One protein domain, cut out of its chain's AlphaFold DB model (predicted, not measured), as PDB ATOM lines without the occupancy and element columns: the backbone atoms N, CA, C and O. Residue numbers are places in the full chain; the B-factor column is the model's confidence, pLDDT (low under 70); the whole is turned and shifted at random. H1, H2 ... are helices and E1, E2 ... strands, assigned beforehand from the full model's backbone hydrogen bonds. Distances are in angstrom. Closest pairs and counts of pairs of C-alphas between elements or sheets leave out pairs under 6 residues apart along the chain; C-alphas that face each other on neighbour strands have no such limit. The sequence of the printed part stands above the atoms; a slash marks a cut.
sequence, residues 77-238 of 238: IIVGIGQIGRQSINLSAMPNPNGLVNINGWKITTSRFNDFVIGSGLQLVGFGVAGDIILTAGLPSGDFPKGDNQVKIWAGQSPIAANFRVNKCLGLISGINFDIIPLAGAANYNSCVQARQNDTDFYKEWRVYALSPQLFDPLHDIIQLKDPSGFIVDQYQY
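This is residues 77 to 238 of the 238 residues of an uncharacterized protein of Candidatus Azambacteria bacterium RIFCSPLOWO2_02_FULL_44_14 (UniProt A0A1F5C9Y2). Little regular structure: a loose-looped sandwich, a small sheet of E4, E10 and E11 partly face to face with the E1 end of a strongly twisted six-stranded sheet, strands crossed. Residues 168 to 188 and H1 make the opposite end. Mostly strand, 60 of 162 printed residues are in one named helix and eleven strands, H1 between E8 and E9; compact, radius of gyration of the C-alphas 16.2 A, spans 48 by 38 by 28 A.

E1, residues 77 to 82, begins at C-alpha (-16.026, 18.126, 10.547). E2 is 88 to 93, E3 100 to 102, E4 107 to 109, E5 121 to 123, E6 134 to 136, E7 150 to 154, E8 163 to 167, H1 189 to 196, E9 203 to 209, 18.2 A long, E10 222 to 226, E11 232 to 237, ending at (-17.896, 30.301, 8.708).

The mixed sheet runs E1 E2 E7 E9 E8 E5; parallel E7 and E9 have N 152 and O 206 at 2.8 A. Antiparallel E10 and E11, a hairpin, have N 225 and O 234 at 2.9 A. E3 and E6 are antiparallel, N 101 and O 135 at 2.9 A. H1, every O i to N i+4 pair within hydrogen-bond range, is not on either larger sheet.

The farthest C-alphas, Ser 111 and Gly 185, are 48.2 A apart. The printed part has no cut. Links E4 to E5, E6 to E7, E8 to H1 and E9 to E10 are long. Residues 97 to 98, 125 to 128, 137 to 147 and 174 to 186 have pLDDT under 70.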
ATOM      1  N   ILE A  77     -15.609  16.738  10.357       92.81
ATOM      2  CA  ILE A  77     -16.026  18.126  10.547       92.81
ATOM      3  C   ILE A  77     -14.820  19.035  10.760       92.81
ATOM      4  O   ILE A  77     -13.775  18.598  11.257       92.81
ATOM      5  N   ILE A  78     -14.980  20.307  10.417       94.31
ATOM      6  CA  ILE A  78     -14.087  21.391  10.797       94.31
ATOM      7  C   ILE A  78     -14.458  21.791  12.226       94.31
ATOM      8  O   ILE A  78     -15.489  22.403  12.481       94.31
ATOM      9  N   VAL A  79     -13.596  21.441  13.178       92.75
ATOM     10  CA  VAL A  79     -13.809  21.736  14.605       92.75
ATOM     11  C   VAL A  79     -13.555  23.211  14.905       92.75
ATOM     12  O   VAL A  79     -14.140  23.775  15.824       92.75
ATOM     13  N   GLY A  80     -12.660  23.838  14.146       92.44
ATOM     14  CA  GLY A  80     -12.369  25.256  14.281       92.44
ATOM     15  C   GLY A  80     -11.058  25.649  13.624       92.44
ATOM     16  O   GLY A  80     -10.384  24.844  12.975       92.44
ATOM     17  N   ILE A  81     -10.689  26.907  13.837       95.12
ATOM     18  CA  ILE A  81      -9.501  27.525  13.257       95.12
ATOM     19  C   ILE A  81      -8.597  28.122  14.332       95.12
ATOM     20  O   ILE A  81      -9.052  28.576  15.380       95.12
ATOM     21  N   GLY A  82      -7.296  28.136  14.063       93.81
ATOM     22  CA  GLY A  82      -6.314  28.882  14.838       93.81
ATOM     23  C   GLY A  82      -5.836  30.085  14.041       93.81
ATOM     24  O   GLY A  82      -5.298  29.906  12.951       93.81
ATOM     25  N   GLN A  83      -6.016  31.290  14.581       92.00
ATOM     26  CA  GLN A  83      -5.604  32.541  13.930       92.00
ATOM     27  C   GLN A  83      -4.340  33.162  14.544       92.00
ATOM     28  O   GLN A  83      -3.677  33.972  13.901       92.00
ATOM     29  N   ILE A  84      -3.991  32.792  15.782       85.19
ATOM     30  CA  ILE A  84      -2.833  33.349  16.492       85.19
ATOM     31  C   ILE A  84      -1.554  32.651  16.024       85.19
ATOM     32  O   ILE A  84      -1.430  31.427  16.103       85.19
ATOM     33  N   GLY A  85      -0.582  33.443  15.571       87.69
ATOM     34  CA  GLY A  85       0.677  32.942  15.031       87.69
ATOM     35  C   GLY A  85       0.479  32.321  13.651       87.69
ATOM     36  O   GLY A  85       0.100  32.998  12.699       87.69
ATOM     37  N   ARG A  86       0.771  31.027  13.524       90.69
ATOM     38  CA  ARG A  86       0.623  30.293  12.264       90.69
ATOM     39  C   ARG A  86      -0.832  29.855  12.097       90.69
ATOM     40  O   ARG A  86      -1.355  29.153  12.959       90.69
ATOM     41  N   GLN A  87      -1.472  30.222  10.987       95.00
ATOM     42  CA  GLN A  87      -2.861  29.827  10.750       95.00
ATOM     43  C   GLN A  87      -3.014  28.303  10.701       95.00
ATOM     44  O   GLN A  87      -2.165  27.594  10.142       95.00
ATOM     45  N   SER A  88      -4.111  27.806  11.273       95.88
ATOM     46  CA  SER A  88      -4.460  26.388  11.222       95.88
ATOM     47  C   SER A  88      -5.953  26.126  11.093       95.88
ATOM     48  O   SER A  88      -6.771  26.916  11.554       95.88
ATOM     49  N   ILE A  89      -6.285  24.987  10.491       96.31
ATOM     50  CA  ILE A  89      -7.634  24.420  10.432       96.31
ATOM     51  C   ILE A  89      -7.586  23.068  11.143       96.31
ATOM     52  O   ILE A  89      -6.733  22.231  10.832       96.31
ATOM     53  N   ASN A  90      -8.489  22.856  12.097       95.31
ATOM     54  CA  ASN A  90      -8.596  21.614  12.853       95.31
ATOM     55  C   ASN A  90      -9.765  20.791  12.313       95.31
ATOM     56  O   ASN A  90     -10.906  21.253  12.335       95.31
ATOM     57  N   LEU A  91      -9.486  19.571  11.869       94.88
ATOM     58  CA  LEU A  91     -10.490  18.598  11.456       94.88
ATOM     59  C   LEU A  91     -10.601  17.487  12.499       94.88
ATOM     60  O   LEU A  91      -9.596  17.091  13.099       94.88
ATOM     61  N   SER A  92     -11.800  16.937  12.659       91.44
ATOM     62  CA  SER A  92     -12.026  15.733  13.456       91.44
ATOM     63  C   SER A  92     -12.969  14.783  12.743       91.44
ATOM     64  O   SER A  92     -14.014  15.197  12.242       91.44
ATOM     65  N   ALA A  93     -12.635  13.496  12.751       90.50
ATOM     66  CA  ALA A  93     -13.593  12.454  12.432       90.50
ATOM     67  C   ALA A  93     -14.554  12.258  13.614       90.50
ATOM     68  O   ALA A  93     -14.132  12.149  14.770       90.50
ATOM     69  N   MET A  94     -15.847  12.238  13.311       85.88
ATOM     70  CA  MET A  94     -16.920  11.984  14.265       85.88
ATOM     71  C   MET A  94     -17.096  10.476  14.471       85.88
ATOM     72  O   MET A  94     -16.843   9.711  13.535       85.88
ATOM     73  N   PRO A  95     -17.546  10.026  15.657       79.25
ATOM     74  CA  PRO A  95     -17.779   8.610  15.918       79.25
ATOM     75  C   PRO A  95     -18.686   7.976  14.857       79.25
ATOM     76  O   PRO A  95     -19.787   8.464  14.602       79.25
ATOM     77  N   ASN A  96     -18.231   6.892  14.225       71.38
ATOM     78  CA  ASN A  96     -18.989   6.217  13.176       71.38
ATOM     79  C   ASN A  96     -18.729   4.702  13.205       71.38
ATOM     80  O   ASN A  96     -17.569   4.296  13.158       71.38
ATOM     81  N   PRO A  97     -19.776   3.856  13.198       59.47
ATOM     82  CA  PRO A  97     -19.624   2.398  13.230       59.47
ATOM     83  C   PRO A  97     -18.835   1.816  12.039       59.47
ATOM     84  O   PRO A  97     -18.215   0.770  12.185       59.47
ATOM     85  N   ASN A  98     -18.784   2.509  10.894       60.34
ATOM     86  CA  ASN A  98     -18.018   2.107   9.703       60.34
ATOM     87  C   ASN A  98     -16.559   2.633   9.701       60.34
ATOM     88  O   ASN A  98     -15.845   2.518   8.705       60.34
ATOM     89  N   GLY A  99     -16.116   3.217  10.820       74.50
ATOM     90  CA  GLY A  99     -14.799   3.008  11.434       74.50
ATOM     91  C   GLY A  99     -13.554   3.709  10.889       74.50
ATOM     92  O   GLY A  99     -12.675   4.020  11.687       74.50
ATOM     93  N   LEU A 100     -13.437   3.996   9.591       85.75
ATOM     94  CA  LEU A 100     -12.248   4.648   9.018       85.75
ATOM     95  C   LEU A 100     -12.638   5.650   7.922       85.75
ATOM     96  O   LEU A 100     -13.594   5.425   7.173       85.75
ATOM     97  N   VAL A 101     -11.894   6.750   7.816       91.06
ATOM     98  CA  VAL A 101     -12.060   7.755   6.756       91.06
ATOM     99  C   VAL A 101     -10.700   8.119   6.176       91.06
ATOM    100  O   VAL A 101      -9.858   8.677   6.873       91.06
ATOM    101  N   ASN A 102     -10.486   7.807   4.898       93.31
ATOM    102  CA  ASN A 102      -9.332   8.297   4.148       93.31
ATOM    103  C   ASN A 102      -9.642   9.702   3.625       93.31
ATOM    104  O   ASN A 102     -10.629   9.883   2.910       93.31
ATOM    105  N   ILE A 103      -8.808  10.675   3.990       95.25
ATOM    106  CA  ILE A 103      -8.984  12.079   3.600       95.25
ATOM    107  C   ILE A 103      -8.002  12.533   2.513       95.25
ATOM    108  O   ILE A 103      -7.940  13.716   2.182       95.25
ATOM    109  N   ASN A 104      -7.212  11.620   1.949       96.75
ATOM    110  CA  ASN A 104      -6.339  11.950   0.829       96.75
ATOM    111  C   ASN A 104      -7.163  12.418  -0.378       96.75
ATOM    112  O   ASN A 104      -8.222  11.873  -0.690       96.75
ATOM    113  N   GLY A 105      -6.666  13.442  -1.067       96.88
ATOM    114  CA  GLY A 105      -7.345  14.059  -2.204       96.88
ATOM    115  C   GLY A 105      -8.513  14.967  -1.816       96.88
ATOM    116  O   GLY A 105      -9.064  15.634  -2.690       96.88
ATOM    117  N   TRP A 106      -8.879  15.039  -0.532       97.31
ATOM    118  CA  TRP A 106      -9.853  16.014  -0.060       97.31
ATOM    119  C   TRP A 106      -9.270  17.412  -0.169       97.31
ATOM    120  O   TRP A 106      -8.052  17.614  -0.131       97.31
ATOM    121  N   LYS A 107     -10.152  18.389  -0.299       96.62
ATOM    122  CA  LYS A 107      -9.783  19.754  -0.624       96.62
ATOM    123  C   LYS A 107     -10.336  20.724   0.405       96.62
ATOM    124  O   LYS A 107     -11.501  20.643   0.784       96.62
ATOM    125  N   ILE A 108      -9.493  21.660   0.818       96.62
ATOM    126  CA  ILE A 108      -9.891  22.874   1.516       96.62
ATOM    127  C   ILE A 108     -10.044  23.968   0.467       96.62
ATOM    128  O   ILE A 108      -9.074  24.321  -0.204       96.62
ATOM    129  N   THR A 109     -11.255  24.494   0.343       94.44
ATOM    130  CA  THR A 109     -11.575  25.643  -0.505       94.44
ATOM    131  C   THR A 109     -11.968  26.809   0.385       94.44
ATOM    132  O   THR A 109     -12.721  26.629   1.342       94.44
ATOM    133  N   THR A 110     -11.496  28.007   0.056       93.00
ATOM    134  CA  THR A 110     -11.958  29.248   0.684       93.00
ATOM    135  C   THR A 110     -12.468  30.214  -0.371       93.00
ATOM    136  O   THR A 110     -12.291  30.001  -1.571       93.00
ATOM    137  N   SER A 111     -13.131  31.283   0.063       85.06
ATOM    138  CA  SER A 111     -13.688  32.269  -0.865       85.06
ATOM    139  C   SER A 111     -12.622  33.159  -1.519       85.06
ATOM    140  O   SER A 111     -12.869  33.742  -2.575       85.06
ATOM    141  N   ARG A 112     -11.441  33.273  -0.894       83.31
ATOM    142  CA  ARG A 112     -10.403  34.255  -1.252       83.31
ATOM    143  C   ARG A 112      -9.050  33.653  -1.620       83.31
ATOM    144  O   ARG A 112      -8.235  34.359  -2.210       83.31
ATOM    145  N   PHE A 113      -8.788  32.395  -1.271       86.94
ATOM    146  CA  PHE A 113      -7.487  31.758  -1.474       86.94
ATOM    147  C   PHE A 113      -7.594  30.532  -2.373       86.94
ATOM    148  O   PHE A 113      -8.669  29.985  -2.604       86.94
ATOM    149  N   ASN A 114      -6.440  30.111  -2.889       87.69
ATOM    150  CA  ASN A 114      -6.354  28.913  -3.707       87.69
ATOM    151  C   ASN A 114      -6.706  27.668  -2.895       87.69
ATOM    152  O   ASN A 114      -6.344  27.543  -1.724       87.69
ATOM    153  N   ASP A 115      -7.334  26.724  -3.586       92.25
ATOM    154  CA  ASP A 115      -7.616  25.405  -3.049       92.25
ATOM    155  C   ASP A 115      -6.338  24.713  -2.560       92.25
ATOM    156  O   ASP A 115      -5.321  24.660  -3.259       92.25
ATOM    157  N   PHE A 116      -6.426  24.092  -1.388       93.88
ATOM    158  CA  PHE A 116      -5.402  23.201  -0.863       93.88
ATOM    159  C   PHE A 116      -5.901  21.757  -0.896       93.88
ATOM    160  O   PHE A 116      -6.971  21.457  -0.374       93.88
ATOM    161  N   VAL A 117      -5.119  20.847  -1.480       96.56
ATOM    162  CA  VAL A 117      -5.441  19.413  -1.525       96.56
ATOM    163  C   VAL A 117      -4.620  18.663  -0.481       96.56
ATOM    164  O   VAL A 117      -3.393  18.770  -0.438       96.56
ATOM    165  N   ILE A 118      -5.296  17.865   0.341       97.19
ATOM    166  CA  ILE A 118      -4.677  17.018   1.356       97.19
ATOM    167  C   ILE A 118      -3.954  15.860   0.660       97.19
ATOM    168  O   ILE A 118      -4.568  14.999   0.032       97.19
ATOM    169  N   GLY A 119      -2.626  15.856   0.762       95.12
ATOM    170  CA  GLY A 119      -1.778  14.776   0.262       95.12
ATOM    171  C   GLY A 119      -1.534  13.669   1.291       95.12
ATOM    172  O   GLY A 119      -2.014  13.721   2.420       95.12
ATOM    173  N   SER A 120      -0.701  12.701   0.914       95.12
ATOM    174  CA  SER A 120      -0.216  11.630   1.795       95.12
ATOM    175  C   SER A 120       0.612  12.150   2.976       95.12
ATOM    176  O   SER A 120       1.140  13.266   2.926       95.12
ATOM    177  N   GLY A 121       0.808  11.313   3.998       92.94
ATOM    178  CA  GLY A 121       1.630  11.631   5.166       92.94
ATOM    179  C   GLY A 121       2.531  10.492   5.645       92.94
ATOM    180  O   GLY A 121       2.273   9.315   5.410       92.94
ATOM    181  N   LEU A 122       3.611  10.856   6.336       91.94
ATOM    182  CA  LEU A 122       4.586   9.939   6.925       91.94
ATOM    183  C   LEU A 122       4.156   9.479   8.321       91.94
ATOM    184  O   LEU A 122       3.804  10.293   9.176       91.94
ATOM    185  N   GLN A 123       4.289   8.184   8.596       88.00
ATOM    186  CA  GLN A 123       4.323   7.674   9.967       88.00
ATOM    187  C   GLN A 123       5.787   7.553  10.391       88.00
ATOM    188  O   GLN A 123       6.559   6.804   9.800       88.00
ATOM    189  N   LEU A 124       6.200   8.330  11.393       77.75
ATOM    190  CA  LEU A 124       7.621   8.559  11.683       77.75
ATOM    191  C   LEU A 124       8.324   7.408  12.425       77.75
ATOM    192  O   LEU A 124       9.440   7.579  12.912       77.75
ATOM    193  N   VAL A 125       7.729   6.219  12.509       69.25
ATOM    194  CA  VAL A 125       8.425   5.027  13.012       69.25
ATOM    195  C   VAL A 125       9.352   4.519  11.903       69.25
ATOM    196  O   VAL A 125       8.917   3.842  10.981       69.25
ATOM    197  N   GLY A 126      10.630   4.912  11.960       61.56
ATOM    198  CA  GLY A 126      11.678   4.389  11.073       61.56
ATOM    199  C   GLY A 126      11.845   5.068   9.706       61.56
ATOM    200  O   GLY A 126      12.305   4.403   8.788       61.56
ATOM    201  N   PHE A 127      11.509   6.361   9.561       61.03
ATOM    202  CA  PHE A 127      11.565   7.097   8.279       61.03
ATOM    203  C   PHE A 127      10.850   6.337   7.144       61.03
ATOM    204  O   PHE A 127      11.452   5.938   6.150       61.03
ATOM    205  N   GLY A 128       9.555   6.079   7.340       65.31
ATOM    206  CA  GLY A 128       8.740   5.295   6.414       65.31
ATOM    207  C   GLY A 128       8.423   5.989   5.084       65.31
ATOM    208  O   GLY A 128       8.782   7.138   4.837       65.31
ATOM    209  N   VAL A 129       7.699   5.268   4.226       76.69
ATOM    210  CA  VAL A 129       7.101   5.799   2.991       76.69
ATOM    211  C   VAL A 129       5.823   6.561   3.344       76.69
ATOM    212  O   VAL A 129       5.089   6.161   4.249       76.69
ATOM    213  N   ALA A 130       5.553   7.666   2.645       86.56
ATOM    214  CA  ALA A 130       4.304   8.398   2.828       86.56
ATOM    215  C   ALA A 130       3.123   7.533   2.377       86.56
ATOM    216  O   ALA A 130       3.147   6.958   1.290       86.56
ATOM    217  N   GLY A 131       2.104   7.443   3.226       90.62
ATOM    218  CA  GLY A 131       0.898   6.666   2.983       90.62
ATOM    219  C   GLY A 131      -0.361   7.496   3.179       90.62
ATOM    220  O   GLY A 131      -0.314   8.721   3.340       90.62
ATOM    221  N   ASP A 132      -1.495   6.810   3.161       93.12
ATOM    222  CA  ASP A 132      -2.788   7.456   3.317       93.12
ATOM    223  C   ASP A 132      -2.990   8.040   4.716       93.12
ATOM    224  O   ASP A 132      -2.630   7.436   5.733       93.12
ATOM    225  N   ILE A 133      -3.591   9.230   4.762       94.00
ATOM    226  CA  ILE A 133      -4.042   9.857   5.997       94.00
ATOM    227  C   ILE A 133      -5.429   9.301   6.303       94.00
ATOM    228  O   ILE A 133      -6.442   9.722   5.743       94.00
ATOM    229  N   ILE A 134      -5.449   8.314   7.195       91.12
ATOM    230  CA  ILE A 134      -6.663   7.624   7.621       91.12
ATOM    231  C   ILE A 134      -7.020   8.085   9.032       91.12
ATOM    232  O   ILE A 134      -6.199   7.997   9.951       91.12
ATOM    233  N   LEU A 135      -8.251   8.565   9.189       90.06
ATOM    234  CA  LEU A 135      -8.844   8.936  10.466       90.06
ATOM    235  C   LEU A 135      -9.668   7.784  11.005       90.06
ATOM    236  O   LEU A 135     -10.452   7.176  10.273       90.06
ATOM    237  N   THR A 136      -9.504   7.504  12.292       83.81
ATOM    238  CA  THR A 136     -10.275   6.455  12.960       83.81
ATOM    239  C   THR A 136     -11.501   7.077  13.602       83.81
ATOM    240  O   THR A 136     -11.397   7.896  14.507       83.81
ATOM    241  N   ALA A 137     -12.681   6.706  13.116       66.88
ATOM    242  CA  ALA A 137     -13.953   7.215  13.611       66.88
ATOM    243  C   ALA A 137     -14.385   6.425  14.858       66.88
ATOM    244  O   ALA A 137     -15.368   5.691  14.835       66.88
ATOM    245  N   GLY A 138     -13.611   6.505  15.941       57.53
ATOM    246  CA  GLY A 138     -13.909   5.790  17.181       57.53
ATOM    247  C   GLY A 138     -14.971   6.497  18.024       57.53
ATOM    248  O   GLY A 138     -14.918   7.711  18.209       57.53
ATOM    249  N   LEU A 139     -15.905   5.734  18.603       52.06
ATOM    250  CA  LEU A 139     -16.513   6.138  19.877       52.06
ATOM    251  C   LEU A 139     -15.378   6.279  20.907       52.06
ATOM    252  O   LEU A 139     -14.427   5.494  20.830       52.06
ATOM    253  N   PRO A 140     -15.435   7.231  21.857       49.34
ATOM    254  CA  PRO A 140     -14.459   7.310  22.939       49.34
ATOM    255  C   PRO A 140     -14.557   6.042  23.798       49.34
ATOM    256  O   PRO A 140     -15.313   5.966  24.761       49.34
ATOM    257  N   SER A 141     -13.834   4.993  23.413       42.66
ATOM    258  CA  SER A 141     -13.718   3.761  24.178       42.66
ATOM    259  C   SER A 141     -12.670   3.986  25.267       42.66
ATOM    260  O   SER A 141     -11.500   3.665  25.062       42.66
ATOM    261  N   GLY A 142     -13.102   4.568  26.387       42.50
ATOM    262  CA  GLY A 142     -12.319   4.713  27.616       42.50
ATOM    263  C   GLY A 142     -11.285   5.845  27.598       42.50
ATOM    264  O   GLY A 142     -10.448   5.902  26.707       42.50
ATOM    265  N   ASP A 143     -11.385   6.726  28.599       44.88
ATOM    266  CA  ASP A 143     -10.408   7.622  29.257       44.88
ATOM    267  C   ASP A 143      -9.273   8.336  28.488       44.88
ATOM    268  O   ASP A 143      -8.539   9.110  29.101       44.88
ATOM    269  N   PHE A 144      -9.123   8.190  27.171       45.88
ATOM    270  CA  PHE A 144      -8.045   8.826  26.413       45.88
ATOM    271  C   PHE A 144      -8.551   9.468  25.116       45.88
ATOM    272  O   PHE A 144      -9.206   8.801  24.309       45.88
ATOM    273  N   PRO A 145      -8.210  10.744  24.842       50.34
ATOM    274  CA  PRO A 145      -8.421  11.332  23.530       50.34
ATOM    275  C   PRO A 145      -7.429  10.683  22.562       50.34
ATOM    276  O   PRO A 145      -6.256  11.058  22.502       50.34
ATOM    277  N   LYS A 146      -7.873   9.669  21.818       60.19
ATOM    278  CA  LYS A 146      -7.071   9.133  20.723       60.19
ATOM    279  C   LYS A 146      -6.948  10.234  19.669       60.19
ATOM    280  O   LYS A 146      -7.927  10.618  19.048       60.19
ATOM    281  N   GLY A 147      -5.744  10.765  19.468       65.50
ATOM    282  CA  GLY A 147      -5.486  11.753  18.410       65.50
ATOM    283  C   GLY A 147      -5.618  11.175  16.992       65.50
ATOM    284  O   GLY A 147      -5.424  11.888  16.017       65.50
ATOM    285  N   ASP A 148      -5.951   9.891  16.851       80.06
ATOM    286  CA  ASP A 148      -6.116   9.180  15.582       80.06
ATOM    287  C   ASP A 148      -7.312   9.648  14.744       80.06
ATOM    288  O   ASP A 148      -7.379   9.336  13.552       80.06
ATOM    289  N   ASN A 149      -8.227  10.409  15.337       87.62
ATOM    290  CA  ASN A 149      -9.356  11.019  14.653       87.62
ATOM    291  C   ASN A 149      -9.112  12.488  14.272       87.62
ATOM    292  O   ASN A 149      -9.973  13.082  13.627       87.62
ATOM    293  N   GLN A 150      -7.966  13.077  14.639       90.62
ATOM    294  CA  GLN A 150      -7.699  14.508  14.472       90.62
ATOM    295  C   GLN A 150      -6.678  14.800  13.374       90.62
ATOM    296  O   GLN A 150      -5.663  14.111  13.220       90.62
ATOM    297  N   VAL A 151      -6.908  15.906  12.664       94.94
ATOM    298  CA  VAL A 151      -5.950  16.491  11.720       94.94
ATOM    299  C   VAL A 151      -5.819  17.973  11.980       94.94
ATOM    300  O   VAL A 151      -6.812  18.689  12.082       94.94
ATOM    301  N   LYS A 152      -4.580  18.448  12.011       95.25
ATOM    302  CA  LYS A 152      -4.266  19.868  12.046       95.25
ATOM    303  C   LYS A 152      -3.569  20.274  10.760       95.25
ATOM    304  O   LYS A 152      -2.443  19.849  10.494       95.25
ATOM    305  N   ILE A 153      -4.248  21.090   9.964       96.62
ATOM    306  CA  ILE A 153      -3.718  21.660   8.727       96.62
ATOM    307  C   ILE A 153      -3.083  23.001   9.074       96.62
ATOM    308  O   ILE A 153      -3.752  23.866   9.627       96.62
ATOM    309  N   TRP A 154      -1.808  23.183   8.754       96.00
ATOM    310  CA  TRP A 154      -1.037  24.390   9.028       96.00
ATOM    311  C   TRP A 154      -0.685  25.134   7.738       96.00
ATOM    312  O   TRP A 154      -0.266  24.531   6.747       96.00
ATOM    313  N   ALA A 155      -0.758  26.463   7.778       95.25
ATOM    314  CA  ALA A 155      -0.309  27.329   6.690       95.25
ATOM    315  C   ALA A 155       1.216  27.251   6.518       95.25
ATOM    316  O   ALA A 155       1.924  27.419   7.494       95.25
ATOM    317  N   GLY A 156       1.776  27.030   5.333       93.19
ATOM    318  CA  GLY A 156       3.213  27.157   5.047       93.19
ATOM    319  C   GLY A 156       3.958  25.823   5.001       93.19
ATOM    320  O   GLY A 156       3.348  24.763   4.891       93.19
ATOM    321  N   GLN A 157       5.289  25.862   5.103       93.12
ATOM    322  CA  GLN A 157       6.140  24.679   4.923       93.12
ATOM    323  C   GLN A 157       6.172  23.747   6.142       93.12
ATOM    324  O   GLN A 157       6.125  24.194   7.295       93.12
ATOM    325  N   SER A 158       6.248  22.443   5.878       91.94
ATOM    326  CA  SER A 158       6.455  21.434   6.917       91.94
ATOM    327  C   SER A 158       7.888  21.500   7.456       91.94
ATOM    328  O   SER A 158       8.814  21.553   6.645       91.94
ATOM    329  N   PRO A 159       8.103  21.405   8.783       88.62
ATOM    330  CA  PRO A 159       9.442  21.308   9.374       88.62
ATOM    331  C   PRO A 159      10.270  20.122   8.861       88.62
ATOM    332  O   PRO A 159      11.492  20.157   8.932       88.62
ATOM    333  N   ILE A 160       9.611  19.077   8.348       86.69
ATOM    334  CA  ILE A 160      10.261  17.872   7.808       86.69
ATOM    335  C   ILE A 160       9.954  17.649   6.324       86.69
ATOM    336  O   ILE A 160      10.056  16.530   5.831       86.69
ATOM    337  N   ALA A 161       9.522  18.702   5.622       88.94
ATOM    338  CA  ALA A 161       9.189  18.677   4.194       88.94
ATOM    339  C   ALA A 161       8.108  17.648   3.778       88.94
ATOM    340  O   ALA A 161       8.000  17.302   2.606       88.94
ATOM    341  N   ALA A 162       7.277  17.182   4.716       91.38
ATOM    342  CA  ALA A 162       6.173  16.257   4.454       91.38
ATOM    343  C   ALA A 162       5.008  16.467   5.432       91.38
ATOM    344  O   ALA A 162       5.198  17.019   6.517       91.38
ATOM    345  N   ASN A 163       3.809  15.990   5.093       94.62
ATOM    346  CA  ASN A 163       2.777  15.762   6.110       94.62
ATOM    347  C   ASN A 163       3.198  14.567   6.965       94.62
ATOM    348  O   ASN A 163       3.863  13.655   6.469       94.62
ATOM    349  N   PHE A 164       2.819  14.537   8.236       93.38
ATOM    350  CA  PHE A 164       3.216  13.444   9.116       93.38
ATOM    351  C   PHE A 164       2.263  13.242  10.278       93.38
ATOM    352  O   PHE A 164       1.539  14.147  10.687       93.38
ATOM    353  N   ARG A 165       2.300  12.039  10.843       91.19
ATOM    354  CA  ARG A 165       1.599  11.713  12.077       91.19
ATOM    355  C   ARG A 165       2.485  12.002  13.274       91.19
ATOM    356  O   ARG A 165       3.624  11.536  13.339       91.19
ATOM    357  N   VAL A 166       1.956  12.757  14.229       89.06
ATOM    358  CA  VAL A 166       2.634  13.016  15.499       89.06
ATOM    359  C   VAL A 166       2.668  11.734  16.318       89.06
ATOM    360  O   VAL A 166       1.714  10.953  16.327       89.06
ATOM    361  N   ASN A 167       3.762  11.534  17.043       87.44
ATOM    362  CA  ASN A 167       3.848  10.522  18.083       87.44
ATOM    363  C   ASN A 167       4.459  11.104  19.361       87.44
ATOM    364  O   ASN A 167       4.971  12.228  19.368       87.44
ATOM    365  N   LYS A 168       4.423  10.330  20.446       85.81
ATOM    366  CA  LYS A 168       4.976  10.714  21.756       85.81
ATOM    367  C   LYS A 168       6.457  11.107  21.739       85.81
ATOM    368  O   LYS A 168       6.889  11.847  22.614       85.81
ATOM    369  N   CYS A 169       7.230  10.617  20.776       86.62
ATOM    370  CA  CYS A 169       8.678  10.796  20.721       86.62
ATOM    371  C   CYS A 169       9.116  11.998  19.878       86.62
ATOM    372  O   CYS A 169      10.297  12.336  19.883       86.62
ATOM    373  N   LEU A 170       8.193  12.652  19.163       85.12
ATOM    374  CA  LEU A 170       8.498  13.669  18.155       85.12
ATOM    375  C   LEU A 170       9.358  14.833  18.680       85.12
ATOM    376  O   LEU A 170      10.188  15.350  17.937       85.12
ATOM    377  N   GLY A 171       9.210  15.207  19.955       80.12
ATOM    378  CA  GLY A 171      10.011  16.262  20.592       80.12
ATOM    379  C   GLY A 171      11.510  15.947  20.729       80.12
ATOM    380  O   GLY A 171      12.288  16.837  21.046       80.12
ATOM    381  N   LEU A 172      11.939  14.701  20.486       81.25
ATOM    382  CA  LEU A 172      13.354  14.295  20.491       81.25
ATOM    383  C   LEU A 172      14.027  14.403  19.118       81.25
ATOM    384  O   LEU A 172      15.203  14.054  18.989       81.25
ATOM    385  N   ILE A 173      13.306  14.828  18.078       78.94
ATOM    386  CA  ILE A 173      13.920  15.066  16.771       78.94
ATOM    387  C   ILE A 173      14.695  16.385  16.839       78.94
ATOM    388  O   ILE A 173      14.116  17.459  16.989       78.94
ATOM    389  N   SER A 174      16.022  16.289  16.731       65.31
ATOM    390  CA  SER A 174      16.912  17.452  16.770       65.31
ATOM    391  C   SER A 174      16.536  18.481  15.702       65.31
ATOM    392  O   SER A 174      16.239  18.125  14.561       65.31
ATOM    393  N   GLY A 175      16.547  19.761  16.075       65.31
ATOM    394  CA  GLY A 175      16.187  20.868  15.187       65.31
ATOM    395  C   GLY A 175      14.683  21.119  15.048       65.31
ATOM    396  O   GLY A 175      14.305  22.053  14.345       65.31
ATOM    397  N   ILE A 176      13.827  20.350  15.730       68.69
ATOM    398  CA  ILE A 176      12.384  20.588  15.727       68.69
ATOM    399  C   ILE A 176      11.883  20.801  17.151       68.69
ATOM    400  O   ILE A 176      11.794  19.871  17.943       68.69
ATOM    401  N   ASN A 177      11.534  22.047  17.469       61.59
ATOM    402  CA  ASN A 177      10.854  22.364  18.717       61.59
ATOM    403  C   ASN A 177       9.345  22.248  18.491       61.59
ATOM    404  O   ASN A 177       8.719  23.112  17.876       61.59
ATOM    405  N   PHE A 178       8.775  21.137  18.937       62.47
ATOM    406  CA  PHE A 178       7.340  21.033  19.148       62.47
ATOM    407  C   PHE A 178       7.087  21.149  20.651       62.47
ATOM    408  O   PHE A 178       7.892  20.628  21.418       62.47
ATOM    409  N   ASP A 179       5.955  21.733  21.064       56.78
ATOM    410  CA  ASP A 179       5.488  21.783  22.468       56.78
ATOM    411  C   ASP A 179       5.111  20.384  23.024       56.78
ATOM    412  O   ASP A 179       4.101  20.184  23.697       56.78
ATOM    413  N   ILE A 180       5.889  19.363  22.677       59.81
ATOM    414  CA  ILE A 180       5.747  17.972  23.072       59.81
ATOM    415  C   ILE A 180       6.944  17.678  23.963       59.81
ATOM    416  O   ILE A 180       8.058  17.506  23.474       59.81
ATOM    417  N   ILE A 181       6.711  17.617  25.270       59.31
ATOM    418  CA  ILE A 181       7.747  17.258  26.238       59.31
ATOM    419  C   ILE A 181       8.092  15.774  26.030       59.31
ATOM    420  O   ILE A 181       7.206  14.927  26.184       59.31
ATOM    421  N   PRO A 182       9.345  15.430  25.675       60.75
ATOM    422  CA  PRO A 182       9.780  14.043  25.649       60.75
ATOM    423  C   PRO A 182       9.609  13.404  27.023       60.75
ATOM    424  O   PRO A 182       9.975  13.998  28.037       60.75
ATOM    425  N   LEU A 183       9.084  12.181  27.073       58.09
ATOM    426  CA  LEU A 183       9.003  11.463  28.339       58.09
ATOM    427  C   LEU A 183      10.418  11.139  28.852       58.09
ATOM    428  O   LEU A 183      11.286  10.728  28.079       58.09
ATOM    429  N   ALA A 184      10.637  11.319  30.156       54.75
ATOM    430  CA  ALA A 184      11.926  11.113  30.807       54.75
ATOM    431  C   ALA A 184      12.516   9.717  30.507       54.75
ATOM    432  O   ALA A 184      11.832   8.704  30.651       54.75
ATOM    433  N   GLY A 185      13.794   9.674  30.108       62.53
ATOM    434  CA  GLY A 185      14.586   8.441  30.002       62.53
ATOM    435  C   GLY A 185      15.034   8.024  28.596       62.53
ATOM    436  O   GLY A 185      15.874   7.136  28.484       62.53
ATOM    437  N   ALA A 186      14.543   8.655  27.526       69.12
ATOM    438  CA  ALA A 186      15.037   8.390  26.172       69.12
ATOM    439  C   ALA A 186      16.156   9.367  25.778       69.12
ATOM    440  O   ALA A 186      15.970  10.581  25.822       69.12
ATOM    441  N   ALA A 187      17.308   8.837  25.353       76.94
ATOM    442  CA  ALA A 187      18.455   9.644  24.925       76.94
ATOM    443  C   ALA A 187      18.268  10.253  23.522       76.94
ATOM    444  O   ALA A 187      18.865  11.275  23.195       76.94
ATOM    445  N   ASN A 188      17.466   9.607  22.673       83.88
ATOM    446  CA  ASN A 188      17.138  10.069  21.325       83.88
ATOM    447  C   ASN A 188      15.798   9.490  20.839       83.88
ATOM    448  O   ASN A 188      15.231   8.582  21.456       83.88
ATOM    449  N   TYR A 189      15.324   9.990  19.697       85.69
ATOM    450  CA  TYR A 189      14.070   9.566  19.076       85.69
ATOM    451  C   TYR A 189      13.942   8.040  18.943       85.69
ATOM    452  O   TYR A 189      12.952   7.469  19.394       85.69
ATOM    453  N   ASN A 190      14.962   7.364  18.405       86.81
ATOM    454  CA  ASN A 190      14.926   5.917  18.171       86.81
ATOM    455  C   ASN A 190      14.748   5.130  19.477       86.81
ATOM    456  O   ASN A 190      13.919   4.225  19.534       86.81
ATOM    457  N   SER A 191      15.467   5.512  20.538       86.94
ATOM    458  CA  SER A 191      15.331   4.877  21.857       86.94
ATOM    459  C   SER A 191      13.938   5.075  22.471       86.94
ATOM    460  O   SER A 191      13.394   4.155  23.077       86.94
ATOM    461  N   CYS A 192      13.317   6.240  22.255       88.44
ATOM    462  CA  CYS A 192      11.944   6.491  22.689       88.44
ATOM    463  C   CYS A 192      10.950   5.616  21.920       88.44
ATOM    464  O   CYS A 192      10.092   4.978  22.530       88.44
ATOM    465  N   VAL A 193      11.077   5.548  20.590       88.75
ATOM    466  CA  VAL A 193      10.183   4.750  19.742       88.75
ATOM    467  C   VAL A 193      10.265   3.272  20.113       88.75
ATOM    468  O   VAL A 193       9.229   2.654  20.327       88.75
ATOM    469  N   GLN A 194      11.469   2.717  20.281       88.56
ATOM    470  CA  GLN A 194      11.645   1.318  20.693       88.56
ATOM    471  C   GLN A 194      10.924   0.996  22.009       88.56
ATOM    472  O   GLN A 194      10.316  -0.065  22.126       88.56
ATOM    473  N   ALA A 195      10.953   1.916  22.973       88.25
ATOM    474  CA  ALA A 195      10.324   1.723  24.275       88.25
ATOM    475  C   ALA A 195       8.801   1.952  24.275       88.25
ATOM    476  O   ALA A 195       8.120   1.438  25.157       88.25
ATOM    477  N   ARG A 196       8.270   2.758  23.343       86.81
ATOM    478  CA  ARG A 196       6.914   3.336  23.442       86.81
ATOM    479  C   ARG A 196       6.008   3.092  22.247       86.81
ATOM    480  O   ARG A 196       4.832   3.414  22.336       86.81
ATOM    481  N   GLN A 197       6.504   2.540  21.142       88.94
ATOM    482  CA  GLN A 197       5.703   2.327  19.926       88.94
ATOM    483  C   GLN A 197       4.439   1.482  20.148       88.94
ATOM    484  O   GLN A 197       3.495   1.590  19.372       88.94
ATOM    485  N   ASN A 198       4.422   0.671  21.209       89.31
ATOM    486  CA  ASN A 198       3.294  -0.179  21.582       89.31
ATOM    487  C   ASN A 198       2.319   0.495  22.568       89.31
ATOM    488  O   ASN A 198       1.317  -0.120  22.931       89.31
ATOM    489  N   ASP A 199       2.588   1.728  23.013       86.69
ATOM    490  CA  ASP A 199       1.643   2.493  23.826       86.69
ATOM    491  C   ASP A 199       0.365   2.747  23.007       86.69
ATOM    492  O   ASP A 199       0.417   3.146  21.840       86.69
ATOM    493  N   THR A 200      -0.805   2.580  23.621       82.56
ATOM    494  CA  THR A 200      -2.107   2.749  22.946       82.56
ATOM    495  C   THR A 200      -2.353   4.168  22.430       82.56
ATOM    496  O   THR A 200      -3.124   4.371  21.497       82.56
ATOM    497  N   ASP A 201      -1.691   5.151  23.029       80.88
ATOM    498  CA  ASP A 201      -1.692   6.576  22.692       80.88
ATOM    499  C   ASP A 201      -0.338   7.023  22.102       80.88
ATOM    500  O   ASP A 201       0.019   8.202  22.151       80.88
ATOM    501  N   PHE A 202       0.463   6.086  21.570       85.50
ATOM    502  CA  PHE A 202       1.753   6.395  20.950       85.50
ATOM    503  C   PHE A 202       1.607   7.413  19.817       85.50
ATOM    504  O   PHE A 202       2.346   8.401  19.772       85.50
ATOM    505  N   TYR A 203       0.653   7.174  18.914       87.06
ATOM    506  CA  TYR A 203       0.299   8.102  17.849       87.06
ATOM    507  C   TYR A 203      -0.773   9.085  18.306       87.06
ATOM    508  O   TYR A 203      -1.732   8.717  18.981       87.06
ATOM    509  N   LYS A 204      -0.631  10.328  17.858       86.75
ATOM    510  CA  LYS A 204      -1.576  11.415  18.104       86.75
ATOM    511  C   LYS A 204      -2.171  11.896  16.775       86.75
ATOM    512  O   LYS A 204      -2.449  11.070  15.899       86.75
ATOM    513  N   GLU A 205      -2.346  13.208  16.635       89.75
ATOM    514  CA  GLU A 205      -2.924  13.858  15.468       89.75
ATOM    515  C   GLU A 205      -2.037  13.787  14.221       89.75
ATOM    516  O   GLU A 205      -0.803  13.708  14.283       89.75
ATOM    517  N   TRP A 206      -2.674  13.868  13.056       93.94
ATOM    518  CA  TRP A 206      -1.982  14.148  11.804       93.94
ATOM    519  C   TRP A 206      -1.690  15.643  11.672       93.94
ATOM    520  O   TRP A 206      -2.529  16.488  11.982       93.94
ATOM    521  N   ARG A 207      -0.509  15.978  11.154       94.25
ATOM    522  CA  ARG A 207      -0.120  17.338  10.775       94.25
ATOM    523  C   ARG A 207       0.057  17.424   9.273       94.25
ATOM    524  O   ARG A 207       0.881  16.722   8.686       94.25
ATOM    525  N   VAL A 208      -0.724  18.311   8.679       96.88
ATOM    526  CA  VAL A 208      -0.765  18.563   7.243       96.88
ATOM    527  C   VAL A 208      -0.320  19.999   6.989       96.88
ATOM    528  O   VAL A 208      -0.610  20.882   7.789       96.88
ATOM    529  N   TYR A 209       0.407  20.241   5.903       95.81
ATOM    530  CA  TYR A 209       1.032  21.531   5.621       95.81
ATOM    531  C   TYR A 209       0.673  22.018   4.224       95.81
ATOM    532  O   TYR A 209       0.966  21.352   3.235       95.81
ATOM    533  N   ALA A 210       0.063  23.200   4.143       93.25
ATOM    534  CA  ALA A 210      -0.531  23.679   2.901       93.25
ATOM    535  C   ALA A 210       0.429  24.372   1.932       93.25
ATOM    536  O   ALA A 210      -0.019  24.861   0.901       93.25
ATOM    537  N   LEU A 211       1.726  24.475   2.259       91.31
ATOM    538  CA  LEU A 211       2.756  25.224   1.513       91.31
ATOM    539  C   LEU A 211       2.416  26.705   1.217       91.31
ATOM    540  O   LEU A 211       3.279  27.437   0.747       91.31
ATOM    541  N   SER A 212       1.213  27.169   1.559       91.12
ATOM    542  CA  SER A 212       0.729  28.541   1.445       91.12
ATOM    543  C   SER A 212       0.881  29.269   2.780       91.12
ATOM    544  O   SER A 212       0.450  28.721   3.793       91.12
ATOM    545  N   PRO A 213       1.433  30.493   2.824       90.94
ATOM    546  CA  PRO A 213       1.619  31.247   4.069       90.94
ATOM    547  C   PRO A 213       0.301  31.614   4.769       90.94
ATOM    548  O   PRO A 213       0.312  31.906   5.962       90.94
ATOM    549  N   GLN A 214      -0.819  31.562   4.047       92.06
ATOM    550  CA  GLN A 214      -2.155  31.868   4.542       92.06
ATOM    551  C   GLN A 214      -3.149  30.807   4.050       92.06
ATOM    552  O   GLN A 214      -3.058  30.351   2.908       92.06
ATOM    553  N   LEU A 215      -4.070  30.393   4.919       92.94
ATOM    554  CA  LEU A 215      -5.130  29.427   4.613       92.94
ATOM    555  C   LEU A 215      -6.484  30.101   4.389       92.94
ATOM    556  O   LEU A 215      -7.257  29.635   3.560       92.94
ATOM    557  N   PHE A 216      -6.771  31.161   5.144       94.31
ATOM    558  CA  PHE A 216      -8.066  31.840   5.167       94.31
ATOM    559  C   PHE A 216      -7.912  33.311   5.581       94.31
ATOM    560  O   PHE A 216      -6.870  33.736   6.109       94.31
ATOM    561  N   ASP A 217      -8.953  34.107   5.355       92.69
ATOM    562  CA  ASP A 217      -8.997  35.520   5.745       92.69
ATOM    563  C   ASP A 217      -9.312  35.645   7.240       92.69
ATOM    564  O   ASP A 217     -10.375  35.206   7.663       92.69
ATOM    565  N   PRO A 218      -8.436  36.227   8.077       90.06
ATOM    566  CA  PRO A 218      -8.636  36.243   9.525       90.06
ATOM    567  C   PRO A 218      -9.867  37.037   9.986       90.06
ATOM    568  O   PRO A 218     -10.295  36.834  11.120       90.06
ATOM    569  N   LEU A 219     -10.425  37.928   9.157       90.25
ATOM    570  CA  LEU A 219     -11.590  38.732   9.516       90.25
ATOM    571  C   LEU A 219     -12.893  37.982   9.244       90.25
ATOM    572  O   LEU A 219     -13.688  37.849  10.164       90.25
ATOM    573  N   HIS A 220     -13.105  37.520   8.009       90.62
ATOM    574  CA  HIS A 220     -14.294  36.756   7.613       90.62
ATOM    575  C   HIS A 220     -13.981  35.874   6.400       90.62
ATOM    576  O   HIS A 220     -13.560  36.376   5.351       90.62
ATOM    577  N   ASP A 221     -14.257  34.576   6.512       93.81
ATOM    578  CA  ASP A 221     -14.125  33.627   5.406       93.81
ATOM    579  C   ASP A 221     -15.146  32.490   5.525       93.81
ATOM    580  O   ASP A 221     -15.713  32.230   6.588       93.81
ATOM    581  N   ILE A 222     -15.356  31.789   4.415       94.12
ATOM    582  CA  ILE A 222     -16.114  30.541   4.366       94.12
ATOM    583  C   ILE A 222     -15.144  29.449   3.935       94.12
ATOM    584  O   ILE A 222     -14.683  29.425   2.793       94.12
ATOM    585  N   ILE A 223     -14.852  28.535   4.853       95.25
ATOM    586  CA  ILE A 223     -13.957  27.405   4.635       95.25
ATOM    587  C   ILE A 223     -14.812  26.183   4.326       95.25
ATOM    588  O   ILE A 223     -15.625  25.763   5.145       95.25
ATOM    589  N   GLN A 224     -14.620  25.597   3.151       96.00
ATOM    590  CA  GLN A 224     -15.309  24.389   2.713       96.00
ATOM    591  C   GLN A 224     -14.340  23.214   2.681       96.00
ATOM    592  O   GLN A 224     -13.287  23.283   2.046       96.00
ATOM    593  N   LEU A 225     -14.733  22.118   3.323       96.75
ATOM    594  CA  LEU A 225     -14.100  20.819   3.164       96.75
ATOM    595  C   LEU A 225     -14.854  20.049   2.082       96.75
ATOM    596  O   LEU A 225     -16.053  19.803   2.218       96.75
ATOM    597  N   LYS A 226     -14.160  19.665   1.013       96.19
ATOM    598  CA  LYS A 226     -14.730  18.909  -0.108       96.19
ATOM    599  C   LYS A 226     -14.050  17.561  -0.259       96.19
ATOM    600  O   LYS A 226     -12.837  17.445  -0.076       96.19
ATOM    601  N   ASP A 227     -14.833  16.551  -0.609       95.88
ATOM    602  CA  ASP A 227     -14.309  15.235  -0.956       95.88
ATOM    603  C   ASP A 227     -13.649  15.255  -2.356       95.88
ATOM    604  O   ASP A 227     -13.714  16.273  -3.059       95.88
ATOM    605  N   PRO A 228     -12.997  14.162  -2.798       95.56
ATOM    606  CA  PRO A 228     -12.326  14.124  -4.097       95.56
ATOM    607  C   PRO A 228     -13.282  14.258  -5.291       95.56
ATOM    608  O   PRO A 228     -12.845  14.621  -6.381       95.56
ATOM    609  N   SER A 229     -14.573  13.982  -5.094       94.50
ATOM    610  CA  SER A 229     -15.624  14.151  -6.103       94.50
ATOM    611  C   SER A 229     -16.123  15.599  -6.186       94.50
ATOM    612  O   SER A 229     -16.867  15.939  -7.102       94.50
ATOM    613  N   GLY A 230     -15.701  16.464  -5.258       92.88
ATOM    614  CA  GLY A 230     -16.066  17.877  -5.193       92.88
ATOM    615  C   GLY A 230     -17.305  18.174  -4.348       92.88
ATOM    616  O   GLY A 230     -17.694  19.342  -4.261       92.88
ATOM    617  N   PHE A 231     -17.904  17.168  -3.703       94.69
ATOM    618  CA  PHE A 231     -19.060  17.369  -2.831       94.69
ATOM    619  C   PHE A 231     -18.637  17.922  -1.476       94.69
ATOM    620  O   PHE A 231     -17.561  17.605  -0.962       94.69
ATOM    621  N   ILE A 232     -19.496  18.750  -0.882       94.38
ATOM    622  CA  ILE A 232     -19.204  19.379   0.405       94.38
ATOM    623  C   ILE A 232     -19.369  18.332   1.508       94.38
ATOM    624  O   ILE A 232     -20.430  17.727   1.671       94.38
ATOM    625  N   VAL A 233     -18.292  18.124   2.260       94.50
ATOM    626  CA  VAL A 233     -18.262  17.297   3.468       94.50
ATOM    627  C   VAL A 233     -18.700  18.125   4.667       94.50
ATOM    628  O   VAL A 233     -19.550  17.685   5.439       94.50
ATOM    629  N   ASP A 234     -18.132  19.322   4.805       95.19
ATOM    630  CA  ASP A 234     -18.445  20.254   5.881       95.19
ATOM    631  C   ASP A 234     -18.084  21.698   5.500       95.19
ATOM    632  O   ASP A 234     -17.320  21.933   4.555       95.19
ATOM    633  N   GLN A 235     -18.628  22.668   6.232       95.00
ATOM    634  CA  GLN A 235     -18.357  24.088   6.036       95.00
ATOM    635  C   GLN A 235     -18.242  24.821   7.375       95.00
ATOM    636  O   GLN A 235     -19.074  24.654   8.260       95.00
ATOM    637  N   TYR A 236     -17.253  25.707   7.475       93.62
ATOM    638  CA  TYR A 236     -17.021  26.568   8.628       93.62
ATOM    639  C   TYR A 236     -17.031  28.037   8.203       93.62
ATOM    640  O   TYR A 236     -16.339  28.419   7.260       93.62
ATOM    641  N   GLN A 237     -17.807  28.856   8.906       93.12
ATOM    642  CA  GLN A 237     -17.896  30.301   8.708       93.12
ATOM    643  C   GLN A 237     -17.802  30.990  10.069       93.12
ATOM    644  O   GLN A 237     -18.308  30.465  11.062       93.12
ATOM    645  N   TYR A 238     -17.161  32.151  10.100       87.81
ATOM    646  CA  TYR A 238     -17.011  33.002  11.276       87.81
ATOM    647  C   TYR A 238     -17.073  34.474  10.876       87.81
ATOM    648  O   TYR A 238     -16.827  34.774   9.680       87.81
TER     649      TYR A 238